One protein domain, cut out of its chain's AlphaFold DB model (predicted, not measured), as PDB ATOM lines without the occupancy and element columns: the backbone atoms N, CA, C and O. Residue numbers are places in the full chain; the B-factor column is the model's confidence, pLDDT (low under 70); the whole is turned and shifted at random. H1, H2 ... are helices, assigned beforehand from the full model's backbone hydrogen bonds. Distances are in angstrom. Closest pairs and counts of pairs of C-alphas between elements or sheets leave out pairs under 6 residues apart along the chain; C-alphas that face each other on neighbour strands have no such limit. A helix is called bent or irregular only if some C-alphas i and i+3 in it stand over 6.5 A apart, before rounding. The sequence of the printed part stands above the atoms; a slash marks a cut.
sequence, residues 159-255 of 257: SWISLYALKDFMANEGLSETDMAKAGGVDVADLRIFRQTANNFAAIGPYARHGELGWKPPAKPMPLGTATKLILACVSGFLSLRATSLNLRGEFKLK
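AT A GLANCE: This is residues 159 to 255 of the 257 residues of an uncharacterized protein of Agrobacterium sp. (UniProt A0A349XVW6). What does the model look like? A compact body of helices gathers round the first part of one long helix, H5, with H1 running beside it, H2 crossing it and H3 packing near its beginning, while H4 and a long loop make one end. At the other end residues 242 to 255, the last turn of H5 and then H6, stick out as an arm that adds to the length. What is it made of? The printed part has 97 residues with six named helices, H1 to H6 in order along the chain, and no named strand: all helix. It is loose, with a radius of gyration of the C-alphas of 15.5 A and spans of 54 by 23 by 22 A.

HOW THE PARTS SIT: What does H1, residues 160 to 172, touch? It touches H5, residues 224 to 245, at a shallow tilt of 27 degrees, the same way, the closest C-alphas being those of Leu 163 and Ile 231, 6.2 A apart. With residues 160 to 164 alone it touches H3, residues 188 to 198, the hub, the closest C-alphas being those of Trp 160 and Ala 198, 5.8 A apart. How does H2, residues 177 to 184, stand? It touches H5 about perpendicular, at 82 degrees, and the closest C-alphas, of Gly 184 and Cys 234, are 3.7 A apart. Where are H4, residues 201 to 207, and H6, residues 248 to 255? H4 touches H3 only at the corner, with the closest C-alphas, of Thr 197 and Ala 203, 5.8 A apart, while H5 and H6 meet only through their link. Are the backbones helical? Every O i to N i+4 pair is within hydrogen-bond range in H1, H2, H3 and H5; H6 has 3 of 4, and H4 has 1 of 3 beside 1 of 4 O i to N i+3 pairs.

IN THESE COORDINATES: Where does the first helix begin? C-alpha 160 of H1 is at (73.165, 114.098, 101.272), and H1 is 18.3 A long. How long are the others? H2 is 10.4 A, H3 15.3 A, H4 7.5 A, H5 31.1 A and H6 11.0 A long; H4 is irregular, with C-alphas 203 and 206 9.6 A apart. Where does H6 end? C-alpha 255 is at (79.456, 151.684, 107.044).

THE WHOLE: How far does it reach? The two C-alphas farthest apart, of Gly 214 and Leu 254, are 55.2 A apart. Which link is long? Residues 208 to 223 make the long link from H4 to H5, and the printed part has no cut. Is confidence low anywhere? No printed residue is under 70.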
ATOM      1  N   SER A 159      72.331 118.029  98.478       97.31
ATOM      2  CA  SER A 159      72.564 116.585  98.409       97.31
ATOM      3  C   SER A 159      72.821 116.038  99.814       97.31
ATOM      4  O   SER A 159      73.100 116.793 100.744       97.31
ATOM      5  N   TRP A 160      72.794 114.717  99.992       97.94
ATOM      6  CA  TRP A 160      73.165 114.098 101.272       97.94
ATOM      7  C   TRP A 160      74.562 114.508 101.747       97.94
ATOM      8  O   TRP A 160      74.750 114.808 102.925       97.94
ATOM      9  N   ILE A 161      75.517 114.587 100.818       96.06
ATOM     10  CA  ILE A 161      76.894 115.000 101.096       96.06
ATOM     11  C   ILE A 161      76.922 116.455 101.561       96.06
ATOM     12  O   ILE A 161      77.549 116.756 102.577       96.06
ATOM     13  N   SER A 162      76.226 117.354 100.859       97.62
ATOM     14  CA  SER A 162      76.284 118.772 101.199       97.62
ATOM     15  C   SER A 162      75.531 119.126 102.468       97.62
ATOM     16  O   SER A 162      76.051 119.884 103.285       97.62
ATOM     17  N   LEU A 163      74.379 118.505 102.714       98.62
ATOM     18  CA  LEU A 163      73.655 118.659 103.974       98.62
ATOM     19  C   LEU A 163      74.480 118.134 105.159       98.62
ATOM     20  O   LEU A 163      74.547 118.781 106.203       98.62
ATOM     21  N   TYR A 164      75.166 116.998 105.004       98.06
ATOM     22  CA  TYR A 164      76.020 116.490 106.077       98.06
ATOM     23  C   TYR A 164      77.237 117.395 106.304       98.06
ATOM     24  O   TYR A 164      77.570 117.690 107.449       98.06
ATOM     25  N   ALA A 165      77.868 117.897 105.238       98.06
ATOM     26  CA  ALA A 165      78.970 118.847 105.361       98.06
ATOM     27  C   ALA A 165      78.548 120.107 106.134       98.06
ATOM     28  O   ALA A 165      79.274 120.548 107.019       98.06
ATOM     29  N   LEU A 166      77.352 120.650 105.877       98.69
ATOM     30  CA  LEU A 166      76.810 121.791 106.628       98.69
ATOM     31  C   LEU A 166      76.603 121.478 108.115       98.69
ATOM     32  O   LEU A 166      76.911 122.316 108.964       98.69
ATOM     33  N   LYS A 167      76.133 120.270 108.443       98.44
ATOM     34  CA  LYS A 167      76.081 119.794 109.832       98.44
ATOM     35  C   LYS A 167      77.482 119.769 110.459       98.44
ATOM     36  O   LYS A 167      77.643 120.212 111.594       98.44
ATOM     37  N   ASP A 168      78.488 119.286 109.735       98.25
ATOM     38  CA  ASP A 168      79.868 119.229 110.231       98.25
ATOM     39  C   ASP A 168      80.484 120.632 110.396       98.25
ATOM     40  O   ASP A 168      81.172 120.871 111.385       98.25
ATOM     41  N   PHE A 169      80.169 121.594 109.516       98.38
ATOM     42  CA  PHE A 169      80.535 123.002 109.716       98.38
ATOM     43  C   PHE A 169      80.000 123.540 111.048       98.38
ATOM     44  O   PHE A 169      80.762 124.120 111.813       98.38
ATOM     45  N   MET A 170      78.719 123.316 111.361       98.44
ATOM     46  CA  MET A 170      78.136 123.757 112.637       98.44
ATOM     47  C   MET A 170      78.776 123.050 113.843       98.44
ATOM     48  O   MET A 170      79.017 123.686 114.867       98.44
ATOM     49  N   ALA A 171      79.084 121.754 113.727       97.94
ATOM     50  CA  ALA A 171      79.734 120.995 114.798       97.94
ATOM     51  C   ALA A 171      81.156 121.499 115.084       97.94
ATOM     52  O   ALA A 171      81.529 121.665 116.244       97.94
ATOM     53  N   ASN A 172      81.931 121.798 114.037       97.75
ATOM     54  CA  ASN A 172      83.284 122.353 114.160       97.75
ATOM     55  C   ASN A 172      83.293 123.743 114.813       97.75
ATOM     56  O   ASN A 172      84.289 124.153 115.398       97.75
ATOM     57  N   GLU A 173      82.166 124.445 114.746       97.25
ATOM     58  CA  GLU A 173      81.933 125.730 115.403       97.25
ATOM     59  C   GLU A 173      81.428 125.586 116.851       97.25
ATOM     60  O   GLU A 173      81.106 126.586 117.496       97.25
ATOM     61  N   GLY A 174      81.375 124.353 117.365       95.69
ATOM     62  CA  GLY A 174      81.069 124.028 118.755       95.69
ATOM     63  C   GLY A 174      79.601 123.715 119.049       95.69
ATOM     64  O   GLY A 174      79.265 123.532 120.216       95.69
ATOM     65  N   LEU A 175      78.717 123.642 118.046       96.88
ATOM     66  CA  LEU A 175      77.314 123.290 118.284       96.88
ATOM     67  C   LEU A 175      77.154 121.776 118.459       96.88
ATOM     68  O   LEU A 175      77.545 120.994 117.590       96.88
ATOM     69  N   SER A 176      76.499 121.359 119.543       97.56
ATOM     70  CA  SER A 176      76.006 119.984 119.676       97.56
ATOM     71  C   SER A 176      74.773 119.747 118.789       97.56
ATOM     72  O   SER A 176      74.129 120.697 118.343       97.56
ATOM     73  N   GLU A 177      74.379 118.487 118.553       97.19
ATOM     74  CA  GLU A 177      73.127 118.192 117.824       97.19
ATOM     75  C   GLU A 177      71.897 118.793 118.529       97.19
ATOM     76  O   GLU A 177      70.978 119.258 117.861       97.19
ATOM     77  N   THR A 178      71.904 118.863 119.863       98.12
ATOM     78  CA  THR A 178      70.849 119.525 120.642       98.12
ATOM     79  C   THR A 178      70.809 121.030 120.374       98.12
ATOM     80  O   THR A 178      69.728 121.593 120.205       98.12
ATOM     81  N   ASP A 179      71.969 121.688 120.287       98.25
ATOM     82  CA  ASP A 179      72.044 123.123 119.987       98.25
ATOM     83  C   ASP A 179      71.617 123.420 118.548       98.25
ATOM     84  O   ASP A 179      70.890 124.383 118.312       98.25
ATOM     85  N   MET A 180      72.008 122.567 117.594       98.44
ATOM     86  CA  MET A 180      71.551 122.658 116.203       98.44
ATOM     87  C   MET A 180      70.032 122.508 116.111       98.44
ATOM     88  O   MET A 180      69.378 123.330 115.474       98.44
ATOM     89  N   ALA A 181      69.473 121.493 116.781       98.31
ATOM     90  CA  ALA A 181      68.036 121.243 116.822       98.31
ATOM     91  C   ALA A 181      67.278 122.445 117.399       98.31
ATOM     92  O   ALA A 181      66.325 122.936 116.795       98.31
ATOM     93  N   LYS A 182      67.765 122.988 118.522       98.50
ATOM     94  CA  LYS A 182      67.203 124.186 119.151       98.50
ATOM     95  C   LYS A 182      67.280 125.408 118.236       98.50
ATOM     96  O   LYS A 182      66.300 126.140 118.138       98.50
ATOM     97  N   ALA A 183      68.413 125.632 117.572       97.69
ATOM     98  CA  ALA A 183      68.592 126.755 116.654       97.69
ATOM     99  C   ALA A 183      67.668 126.654 115.430       97.69
ATOM    100  O   ALA A 183      67.124 127.666 114.997       97.69
ATOM    101  N   GLY A 184      67.476 125.446 114.892       97.81
ATOM    102  CA  GLY A 184      66.589 125.189 113.756       97.81
ATOM    103  C   GLY A 184      65.108 125.057 114.112       97.81
ATOM    104  O   GLY A 184      64.282 125.049 113.205       97.81
ATOM    105  N   GLY A 185      64.760 124.941 115.398       98.06
ATOM    106  CA  GLY A 185      63.390 124.665 115.837       98.06
ATOM    107  C   GLY A 185      62.893 123.274 115.423       98.06
ATOM    108  O   GLY A 185      61.736 123.128 115.036       98.06
ATOM    109  N   VAL A 186      63.769 122.267 115.462       98.00
ATOM    110  CA  VAL A 186      63.502 120.888 115.010       98.00
ATOM    111  C   VAL A 186      63.788 119.874 116.121       98.00
ATOM    112  O   VAL A 186      64.393 120.217 117.137       98.00
ATOM    113  N   ASP A 187      63.366 118.620 115.948       97.94
ATOM    114  CA  ASP A 187      63.637 117.557 116.922       97.94
ATOM    115  C   ASP A 187      65.069 117.010 116.764       97.94
ATOM    116  O   ASP A 187      65.550 116.725 115.662       97.94
ATOM    117  N   VAL A 188      65.762 116.804 117.885       98.00
ATOM    118  CA  VAL A 188      67.072 116.135 117.916       98.00
ATOM    119  C   VAL A 188      66.983 114.689 117.408       98.00
ATOM    120  O   VAL A 188      67.931 114.170 116.811       98.00
ATOM    121  N   ALA A 189      65.833 114.034 117.586       97.62
ATOM    122  CA  ALA A 189      65.577 112.705 117.049       97.62
ATOM    123  C   ALA A 189      65.647 112.687 115.514       97.62
ATOM    124  O   ALA A 189      66.193 111.733 114.951       97.62
ATOM    125  N   ASP A 190      65.187 113.750 114.847       98.19
ATOM    126  CA  ASP A 190      65.250 113.870 113.390       98.19
ATOM    127  C   ASP A 190      66.688 114.047 112.906       98.19
ATOM    128  O   ASP A 190      67.088 113.398 111.939       98.19
ATOM    129  N   LEU A 191      67.516 114.829 113.611       97.88
ATOM    130  CA  LEU A 191      68.951 114.933 113.300       97.88
ATOM    131  C   LEU A 191      69.663 113.583 113.426       97.88
ATOM    132  O   LEU A 191      70.508 113.235 112.594       97.88
ATOM    133  N   ARG A 192      69.277 112.772 114.417       96.44
ATOM    134  CA  ARG A 192      69.801 111.412 114.567       96.44
ATOM    135  C   ARG A 192      69.387 110.511 113.400       96.44
ATOM    136  O   ARG A 192      70.238 109.774 112.896       96.44
ATOM    137  N   ILE A 193      68.126 110.566 112.962       97.75
ATOM    138  CA  ILE A 193      67.632 109.798 111.804       97.75
ATOM    139  C   ILE A 193      68.315 110.271 110.517       97.75
ATOM    140  O   ILE A 193      68.740 109.436 109.716       97.75
ATOM    141  N   PHE A 194      68.478 111.583 110.333       98.12
ATOM    142  CA  PHE A 194      69.238 112.172 109.233       98.12
ATOM    143  C   PHE A 194      70.650 111.591 109.185       98.12
ATOM    144  O   PHE A 194      71.050 111.035 108.164       98.12
ATOM    145  N   ARG A 195      71.377 111.638 110.309       96.50
ATOM    146  CA  ARG A 195      72.741 111.110 110.410       96.50
ATOM    147  C   ARG A 195      72.794 109.626 110.064       96.50
ATOM    148  O   ARG A 195      73.675 109.218 109.320       96.50
ATOM    149  N   GLN A 196      71.869 108.823 110.591       96.12
ATOM    150  CA  GLN A 196      71.798 107.389 110.294       96.12
ATOM    151  C   GLN A 196      71.481 107.118 108.822       96.12
ATOM    152  O   GLN A 196      72.068 106.216 108.241       96.12
ATOM    153  N   THR A 197      70.589 107.904 108.216       97.62
ATOM    154  CA  THR A 197      70.209 107.766 106.804       97.62
ATOM    155  C   THR A 197      71.371 108.137 105.885       97.62
ATOM    156  O   THR A 197      71.774 107.335 105.051       97.62
ATOM    157  N   ALA A 198      71.954 109.325 106.075       97.00
ATOM    158  CA  ALA A 198      73.011 109.873 105.224       97.00
ATOM    159  C   ALA A 198      74.290 109.016 105.206       97.00
ATOM    160  O   ALA A 198      75.052 109.034 104.242       97.00
ATOM    161  N   ASN A 199      74.526 108.270 106.281       95.62
ATOM    162  CA  ASN A 199      75.718 107.458 106.480       95.62
ATOM    163  C   ASN A 199      75.550 105.988 106.076       95.62
ATOM    164  O   ASN A 199      76.481 105.211 106.268       95.62
ATOM    165  N   ASN A 200      74.382 105.578 105.575       96.12
ATOM    166  CA  ASN A 200      74.065 104.166 105.396       96.12
ATOM    167  C   ASN A 200      73.768 103.814 103.932       96.12
ATOM    168  O   ASN A 200      72.749 104.227 103.376       96.12
ATOM    169  N   PHE A 201      74.640 103.001 103.331       95.69
ATOM    170  CA  PHE A 201      74.495 102.547 101.947       95.69
ATOM    171  C   PHE A 201      73.220 101.714 101.734       95.69
ATOM    172  O   PHE A 201      72.510 101.929 100.758       95.69
ATOM    173  N   ALA A 202      72.838 100.842 102.670       95.19
ATOM    174  CA  ALA A 202      71.571 100.112 102.586       95.19
ATOM    175  C   ALA A 202      70.322 101.020 102.673       95.19
ATOM    176  O   ALA A 202      69.246 100.608 102.244       95.19
ATOM    177  N   ALA A 203      70.437 102.251 103.195       95.69
ATOM    178  CA  ALA A 203      69.320 103.196 103.280       95.69
ATOM    179  C   ALA A 203      69.119 104.020 101.997       95.69
ATOM    180  O   ALA A 203      67.980 104.242 101.592       95.69
ATOM    181  N   ILE A 204      70.206 104.511 101.388       96.06
ATOM    182  CA  ILE A 204      70.147 105.474 100.266       96.06
ATOM    183  C   ILE A 204      71.121 105.158  99.115       96.06
ATOM    184  O   ILE A 204      71.319 105.980  98.219       96.06
ATOM    185  N   GLY A 205      71.724 103.971  99.117       94.38
ATOM    186  CA  GLY A 205      72.587 103.458  98.056       94.38
ATOM    187  C   GLY A 205      73.811 104.344  97.788       94.38
ATOM    188  O   GLY A 205      74.452 104.807  98.734       94.38
ATOM    189  N   PRO A 206      74.140 104.621  96.511       94.50
ATOM    190  CA  PRO A 206      75.351 105.351  96.124       94.50
ATOM    191  C   PRO A 206      75.364 106.820  96.567       94.50
ATOM    192  O   PRO A 206      76.377 107.495  96.410       94.50
ATOM    193  N   TYR A 207      74.255 107.326  97.108       94.88
ATOM    194  CA  TYR A 207      74.170 108.681  97.645       94.88
ATOM    195  C   TYR A 207      74.589 108.774  99.117       94.88
ATOM    196  O   TYR A 207      74.637 109.878  99.664       94.88
ATOM    197  N   ALA A 208      74.872 107.640  99.768       94.75
ATOM    198  CA  ALA A 208      75.421 107.624 101.115       94.75
ATOM    199  C   ALA A 208      76.812 108.267 101.153       94.75
ATOM    200  O   ALA A 208      77.614 108.134 100.232       94.75
ATOM    201  N   ARG A 209      77.122 108.941 102.265       91.50
ATOM    202  CA  ARG A 209      78.443 109.542 102.512       91.50
ATOM    203  C   ARG A 209      79.554 108.487 102.563       91.50
ATOM    204  O   ARG A 209      80.705 108.776 102.241       91.50
ATOM    205  N   HIS A 210      79.209 107.288 103.013       90.69
ATOM    206  CA  HIS A 210      80.119 106.166 103.169       90.69
ATOM    207  C   HIS A 210      79.626 104.976 102.343       90.69
ATOM    208  O   HIS A 210      78.426 104.832 102.112       90.69
ATOM    209  N   GLY A 211      80.562 104.123 101.915       90.06
ATOM    210  CA  GLY A 211      80.238 102.817 101.339       90.06
ATOM    211  C   GLY A 211      79.639 101.858 102.373       90.06
ATOM    212  O   GLY A 211      79.223 102.262 103.459       90.06
ATOM    213  N   GLU A 212      79.608 100.566 102.053       88.94
ATOM    214  CA  GLU A 212      79.088  99.549 102.969       88.94
ATOM    215  C   GLU A 212      79.993  99.409 104.207       88.94
ATOM    216  O   GLU A 212      81.139  98.972 104.109       88.94
ATOM    217  N   LEU A 213      79.473  99.804 105.373       90.44
ATOM    218  CA  LEU A 213      80.156  99.724 106.673       90.44
ATOM    219  C   LEU A 213      79.488  98.718 107.629       90.44
ATOM    220  O   LEU A 213      79.873  98.636 108.796       90.44
ATOM    221  N   GLY A 214      78.464  97.980 107.178       87.75
ATOM    222  CA  GLY A 214      77.719  97.023 108.004       87.75
ATOM    223  C   GLY A 214      76.807  97.676 109.049       87.75
ATOM    224  O   GLY A 214      76.313  97.010 109.960       87.75
ATOM    225  N   TRP A 215      76.581  98.989 108.958       90.81
ATOM    226  CA  TRP A 215      75.674  99.701 109.852       90.81
ATOM    227  C   TRP A 215      74.224  99.321 109.565       90.81
ATOM    228  O   TRP A 215      73.794  99.254 108.416       90.81
ATOM    229  N   LYS A 216      73.429  99.129 110.621       92.31
ATOM    230  CA  LYS A 216      71.996  98.876 110.462       92.31
ATOM    231  C   LYS A 216      71.289 100.166 110.012       92.31
ATOM    232  O   LYS A 216      71.430 101.179 110.707       92.31
ATOM    233  N   PRO A 217      70.530 100.158 108.899       93.00
ATOM    234  CA  PRO A 217      69.782 101.333 108.472       93.00
ATOM    235  C   PRO A 217      68.674 101.673 109.482       93.00
ATOM    236  O   PRO A 217      68.179 100.783 110.189       93.00
ATOM    237  N   PRO A 218      68.253 102.947 109.565       95.44
ATOM    238  CA  PRO A 218      67.074 103.306 110.344       95.44
ATOM    239  C   PRO A 218      65.835 102.605 109.773       95.44
ATOM    240  O   PRO A 218      65.721 102.421 108.563       95.44
ATOM    241  N   ALA A 219      64.874 102.255 110.634       95.75
ATOM    242  CA  ALA A 219      63.647 101.566 110.209       95.75
ATOM    243  C   ALA A 219      62.826 102.373 109.188       95.75
ATOM    244  O   ALA A 219      62.113 101.805 108.367       95.75
ATOM    245  N   LYS A 220      62.929 103.703 109.251       96.94
ATOM    246  CA  LYS A 220      62.343 104.638 108.294       96.94
ATOM    247  C   LYS A 220      63.433 105.616 107.848       96.94
ATOM    248  O   LYS A 220      63.669 106.599 108.554       96.94
ATOM    249  N   PRO A 221      64.138 105.334 106.739       97.31
ATOM    250  CA  PRO A 221      65.076 106.280 106.148       97.31
ATOM    251  C   PRO A 221      64.403 107.619 105.844       97.31
ATOM    252  O   PRO A 221      63.254 107.668 105.401       97.31
ATOM    253  N   MET A 222      65.117 108.712 106.097       98.31
ATOM    254  CA  MET A 222      64.614 110.060 105.841       98.31
ATOM    255  C   MET A 222      64.649 110.376 104.334       98.31
ATOM    256  O   MET A 222      65.687 110.187 103.705       98.31
ATOM    257  N   PRO A 223      63.572 110.905 103.729       97.94
ATOM    258  CA  PRO A 223      63.623 111.409 102.357       97.94
ATOM    259  C   PRO A 223      64.520 112.649 102.230       97.94
ATOM    260  O   PRO A 223      64.556 113.485 103.137       97.94
ATOM    261  N   LEU A 224      65.173 112.834 101.075       98.00
ATOM    262  CA  LEU A 224      66.079 113.971 100.846       98.00
ATOM    263  C   LEU A 224      65.383 115.330 101.040       98.00
ATOM    264  O   LEU A 224      65.960 116.229 101.643       98.00
ATOM    265  N   GLY A 225      64.131 115.482 100.598       98.12
ATOM    266  CA  GLY A 225      63.369 116.723 100.799       98.12
ATOM    267  C   GLY A 225      63.132 117.055 102.279       98.12
ATOM    268  O   GLY A 225      63.221 118.216 102.675       98.12
ATOM    269  N   THR A 226      62.899 116.039 103.117       98.44
ATOM    270  CA  THR A 226      62.771 116.205 104.574       98.44
ATOM    271  C   THR A 226      64.113 116.576 105.198       98.44
ATOM    272  O   THR A 226      64.185 117.537 105.961       98.44
ATOM    273  N   ALA A 227      65.189 115.880 104.814       98.56
ATOM    274  CA  ALA A 227      66.548 116.186 105.257       98.56
ATOM    275  C   ALA A 227      66.980 117.612 104.883       98.56
ATOM    276  O   ALA A 227      67.618 118.298 105.678       98.56
ATOM    277  N   THR A 228      66.593 118.070 103.691       98.69
ATOM    278  CA  THR A 228      66.875 119.419 103.189       98.69
ATOM    279  C   THR A 228      66.266 120.473 104.099       98.69
ATOM    280  O   THR A 228      66.984 121.331 104.607       98.69
ATOM    281  N   LYS A 229      64.959 120.376 104.369       98.62
ATOM    282  CA  LYS A 229      64.260 121.318 105.252       98.62
ATOM    283  C   LYS A 229      64.837 121.290 106.666       98.62
ATOM    284  O   LYS A 229      65.091 122.350 107.228       98.62
ATOM    285  N   LEU A 230      65.093 120.093 107.200       98.75
ATOM    286  CA  LEU A 230      65.668 119.889 108.531       98.75
ATOM    287  C   LEU A 230      67.022 120.595 108.681       98.75
ATOM    288  O   LEU A 230      67.205 121.422 109.570       98.75
ATOM    289  N   ILE A 231      67.979 120.279 107.808       98.81
ATOM    290  CA  ILE A 231      69.346 120.785 107.938       98.81
ATOM    291  C   ILE A 231      69.433 122.264 107.574       98.81
ATOM    292  O   ILE A 231      70.124 123.009 108.267       98.81
ATOM    293  N   LEU A 232      68.725 122.727 106.539       98.81
ATOM    294  CA  LEU A 232      68.755 124.144 106.173       98.81
ATOM    295  C   LEU A 232      68.057 125.031 107.215       98.81
ATOM    296  O   LEU A 232      68.495 126.164 107.409       98.81
ATOM    297  N   ALA A 233      67.068 124.514 107.955       98.75
ATOM    298  CA  ALA A 233      66.524 125.196 109.130       98.75
ATOM    299  C   ALA A 233      67.583 125.350 110.237       98.75
ATOM    300  O   ALA A 233      67.797 126.460 110.726       98.75
ATOM    301  N   CYS A 234      68.320 124.280 110.571       98.75
ATOM    302  CA  CYS A 234      69.436 124.352 111.526       98.75
ATOM    303  C   CYS A 234      70.513 125.354 111.086       98.75
ATOM    304  O   CYS A 234      70.973 126.160 111.894       98.75
ATOM    305  N   VAL A 235      70.881 125.348 109.798       98.75
ATOM    306  CA  VAL A 235      71.844 126.299 109.225       98.75
ATOM    307  C   VAL A 235      71.326 127.731 109.336       98.75
ATOM    308  O   VAL A 235      72.061 128.604 109.788       98.75
ATOM    309  N   SER A 236      70.067 127.987 108.979       98.69
ATOM    310  CA  SER A 236      69.453 129.316 109.101       98.69
ATOM    311  C   SER A 236      69.485 129.831 110.546       98.69
ATOM    312  O   SER A 236      69.899 130.970 110.796       98.69
ATOM    313  N   GLY A 237      69.142 128.971 111.511       98.38
ATOM    314  CA  GLY A 237      69.231 129.271 112.939       98.38
ATOM    315  C   GLY A 237      70.658 129.586 113.389       98.38
ATOM    316  O   GLY A 237      70.902 130.620 114.013       98.38
ATOM    317  N   PHE A 238      71.625 128.746 113.014       98.50
ATOM    318  CA  PHE A 238      73.043 128.962 113.308       98.50
ATOM    319  C   PHE A 238      73.561 130.295 112.746       98.50
ATOM    320  O   PHE A 238      74.185 131.074 113.472       98.50
ATOM    321  N   LEU A 239      73.272 130.602 111.479       98.56
ATOM    322  CA  LEU A 239      73.702 131.851 110.841       98.56
ATOM    323  C   LEU A 239      73.052 133.080 111.497       98.56
ATOM    324  O   LEU A 239      73.705 134.113 111.653       98.56
ATOM    325  N   SER A 240      71.808 132.958 111.965       98.06
ATOM    326  CA  SER A 240      71.120 134.017 112.718       98.06
ATOM    327  C   SER A 240      71.774 134.281 114.081       98.06
ATOM    328  O   SER A 240      71.994 135.437 114.463       98.06
ATOM    329  N   LEU A 241      72.161 133.220 114.800       97.38
ATOM    330  CA  LEU A 241      72.943 133.334 116.038       97.38
ATOM    331  C   LEU A 241      74.301 133.998 115.775       97.38
ATOM    332  O   LEU A 241      74.716 134.876 116.533       97.38
ATOM    333  N   ARG A 242      74.966 133.647 114.666       97.50
ATOM    334  CA  ARG A 242      76.232 134.269 114.255       97.50
ATOM    335  C   ARG A 242      76.082 135.759 113.972       97.50
ATOM    336  O   ARG A 242      76.833 136.542 114.552       97.50
ATOM    337  N   ALA A 243      75.092 136.157 113.174       97.44
ATOM    338  CA  ALA A 243      74.805 137.567 112.897       97.44
ATOM    339  C   ALA A 243      74.584 138.380 114.183       97.44
ATOM    340  O   ALA A 243      75.081 139.501 114.304       97.44
ATOM    341  N   THR A 244      73.892 137.790 115.161       96.88
ATOM    342  CA  THR A 244      73.669 138.405 116.476       96.88
ATOM    343  C   THR A 244      74.968 138.514 117.275       96.88
ATOM    344  O   THR A 244      75.293 139.596 117.757       96.88
ATOM    345  N   SER A 245      75.748 137.430 117.371       96.81
ATOM    346  CA  SER A 245      77.007 137.397 118.135       96.81
ATOM    347  C   SER A 245      78.058 138.388 117.631       96.81
ATOM    348  O   SER A 245      78.837 138.913 118.418       96.81
ATOM    349  N   LEU A 246      78.052 138.673 116.326       97.12
ATOM    350  CA  LEU A 246      78.969 139.615 115.687       97.12
ATOM    351  C   LEU A 246      78.437 141.052 115.683       97.12
ATOM    352  O   LEU A 246      79.075 141.925 115.107       97.12
ATOM    353  N   ASN A 247      77.266 141.307 116.281       97.31
ATOM    354  CA  ASN A 247      76.585 142.599 116.227       97.31
ATOM    355  C   ASN A 247      76.543 143.161 114.792       97.31
ATOM    356  O   ASN A 247      76.885 144.319 114.541       97.31
ATOM    357  N   LEU A 248      76.115 142.334 113.832       96.25
ATOM    358  CA  LEU A 248      76.191 142.664 112.405       96.25
ATOM    359  C   LEU A 248      75.472 143.986 112.067       96.25
ATOM    360  O   LEU A 248      75.848 144.706 111.145       96.25
ATOM    361  N   ARG A 249      74.440 144.345 112.841       95.75
ATOM    362  CA  ARG A 249      73.725 145.618 112.686       95.75
ATOM    363  C   ARG A 249      74.562 146.820 113.123       95.75
ATOM    364  O   ARG A 249      74.453 147.882 112.515       95.75
ATOM    365  N   GLY A 250      75.389 146.664 114.155       95.50
ATOM    366  CA  GLY A 250      76.405 147.644 114.533       95.50
ATOM    367  C   GLY A 250      77.448 147.825 113.433       95.50
ATOM    368  O   GLY A 250      77.711 148.957 113.038       95.50
ATOM    369  N   GLU A 251      77.949 146.722 112.870       95.06
ATOM    370  CA  GLU A 251      78.899 146.745 111.747       95.06
ATOM    371  C   GLU A 251      78.359 147.512 110.536       95.06
ATOM    372  O   GLU A 251      79.053 148.348 109.953       95.06
ATOM    373  N   PHE A 252      77.088 147.295 110.187       93.75
ATOM    374  CA  PHE A 252      76.452 148.043 109.107       93.75
ATOM    375  C   PHE A 252      76.358 149.543 109.412       93.75
ATOM    376  O   PHE A 252      76.726 150.351 108.563       93.75
ATOM    377  N   LYS A 253      75.957 149.937 110.631       93.75
ATOM    378  CA  LYS A 253      75.864 151.357 111.027       93.75
ATOM    379  C   LYS A 253      77.185 152.115 110.858       93.75
ATOM    380  O   LYS A 253      77.159 153.278 110.476       93.75
ATOM    381  N   LEU A 254      78.331 151.468 111.080       91.38
ATOM    382  CA  LEU A 254      79.659 152.073 110.869       91.38
ATOM    383  C   LEU A 254      79.979 152.326 109.383       91.38
ATOM    384  O   LEU A 254      80.873 153.112 109.032       91.38
ATOM    385  N   LYS A 255      79.264 151.640 108.490       89.69
ATOM    386  CA  LYS A 255      79.456 151.684 107.044       89.69
ATOM    387  C   LYS A 255      78.406 152.515 106.310       89.69
ATOM    388  O   LYS A 255      78.636 152.799 105.140       89.69
TER     389      LYS A 255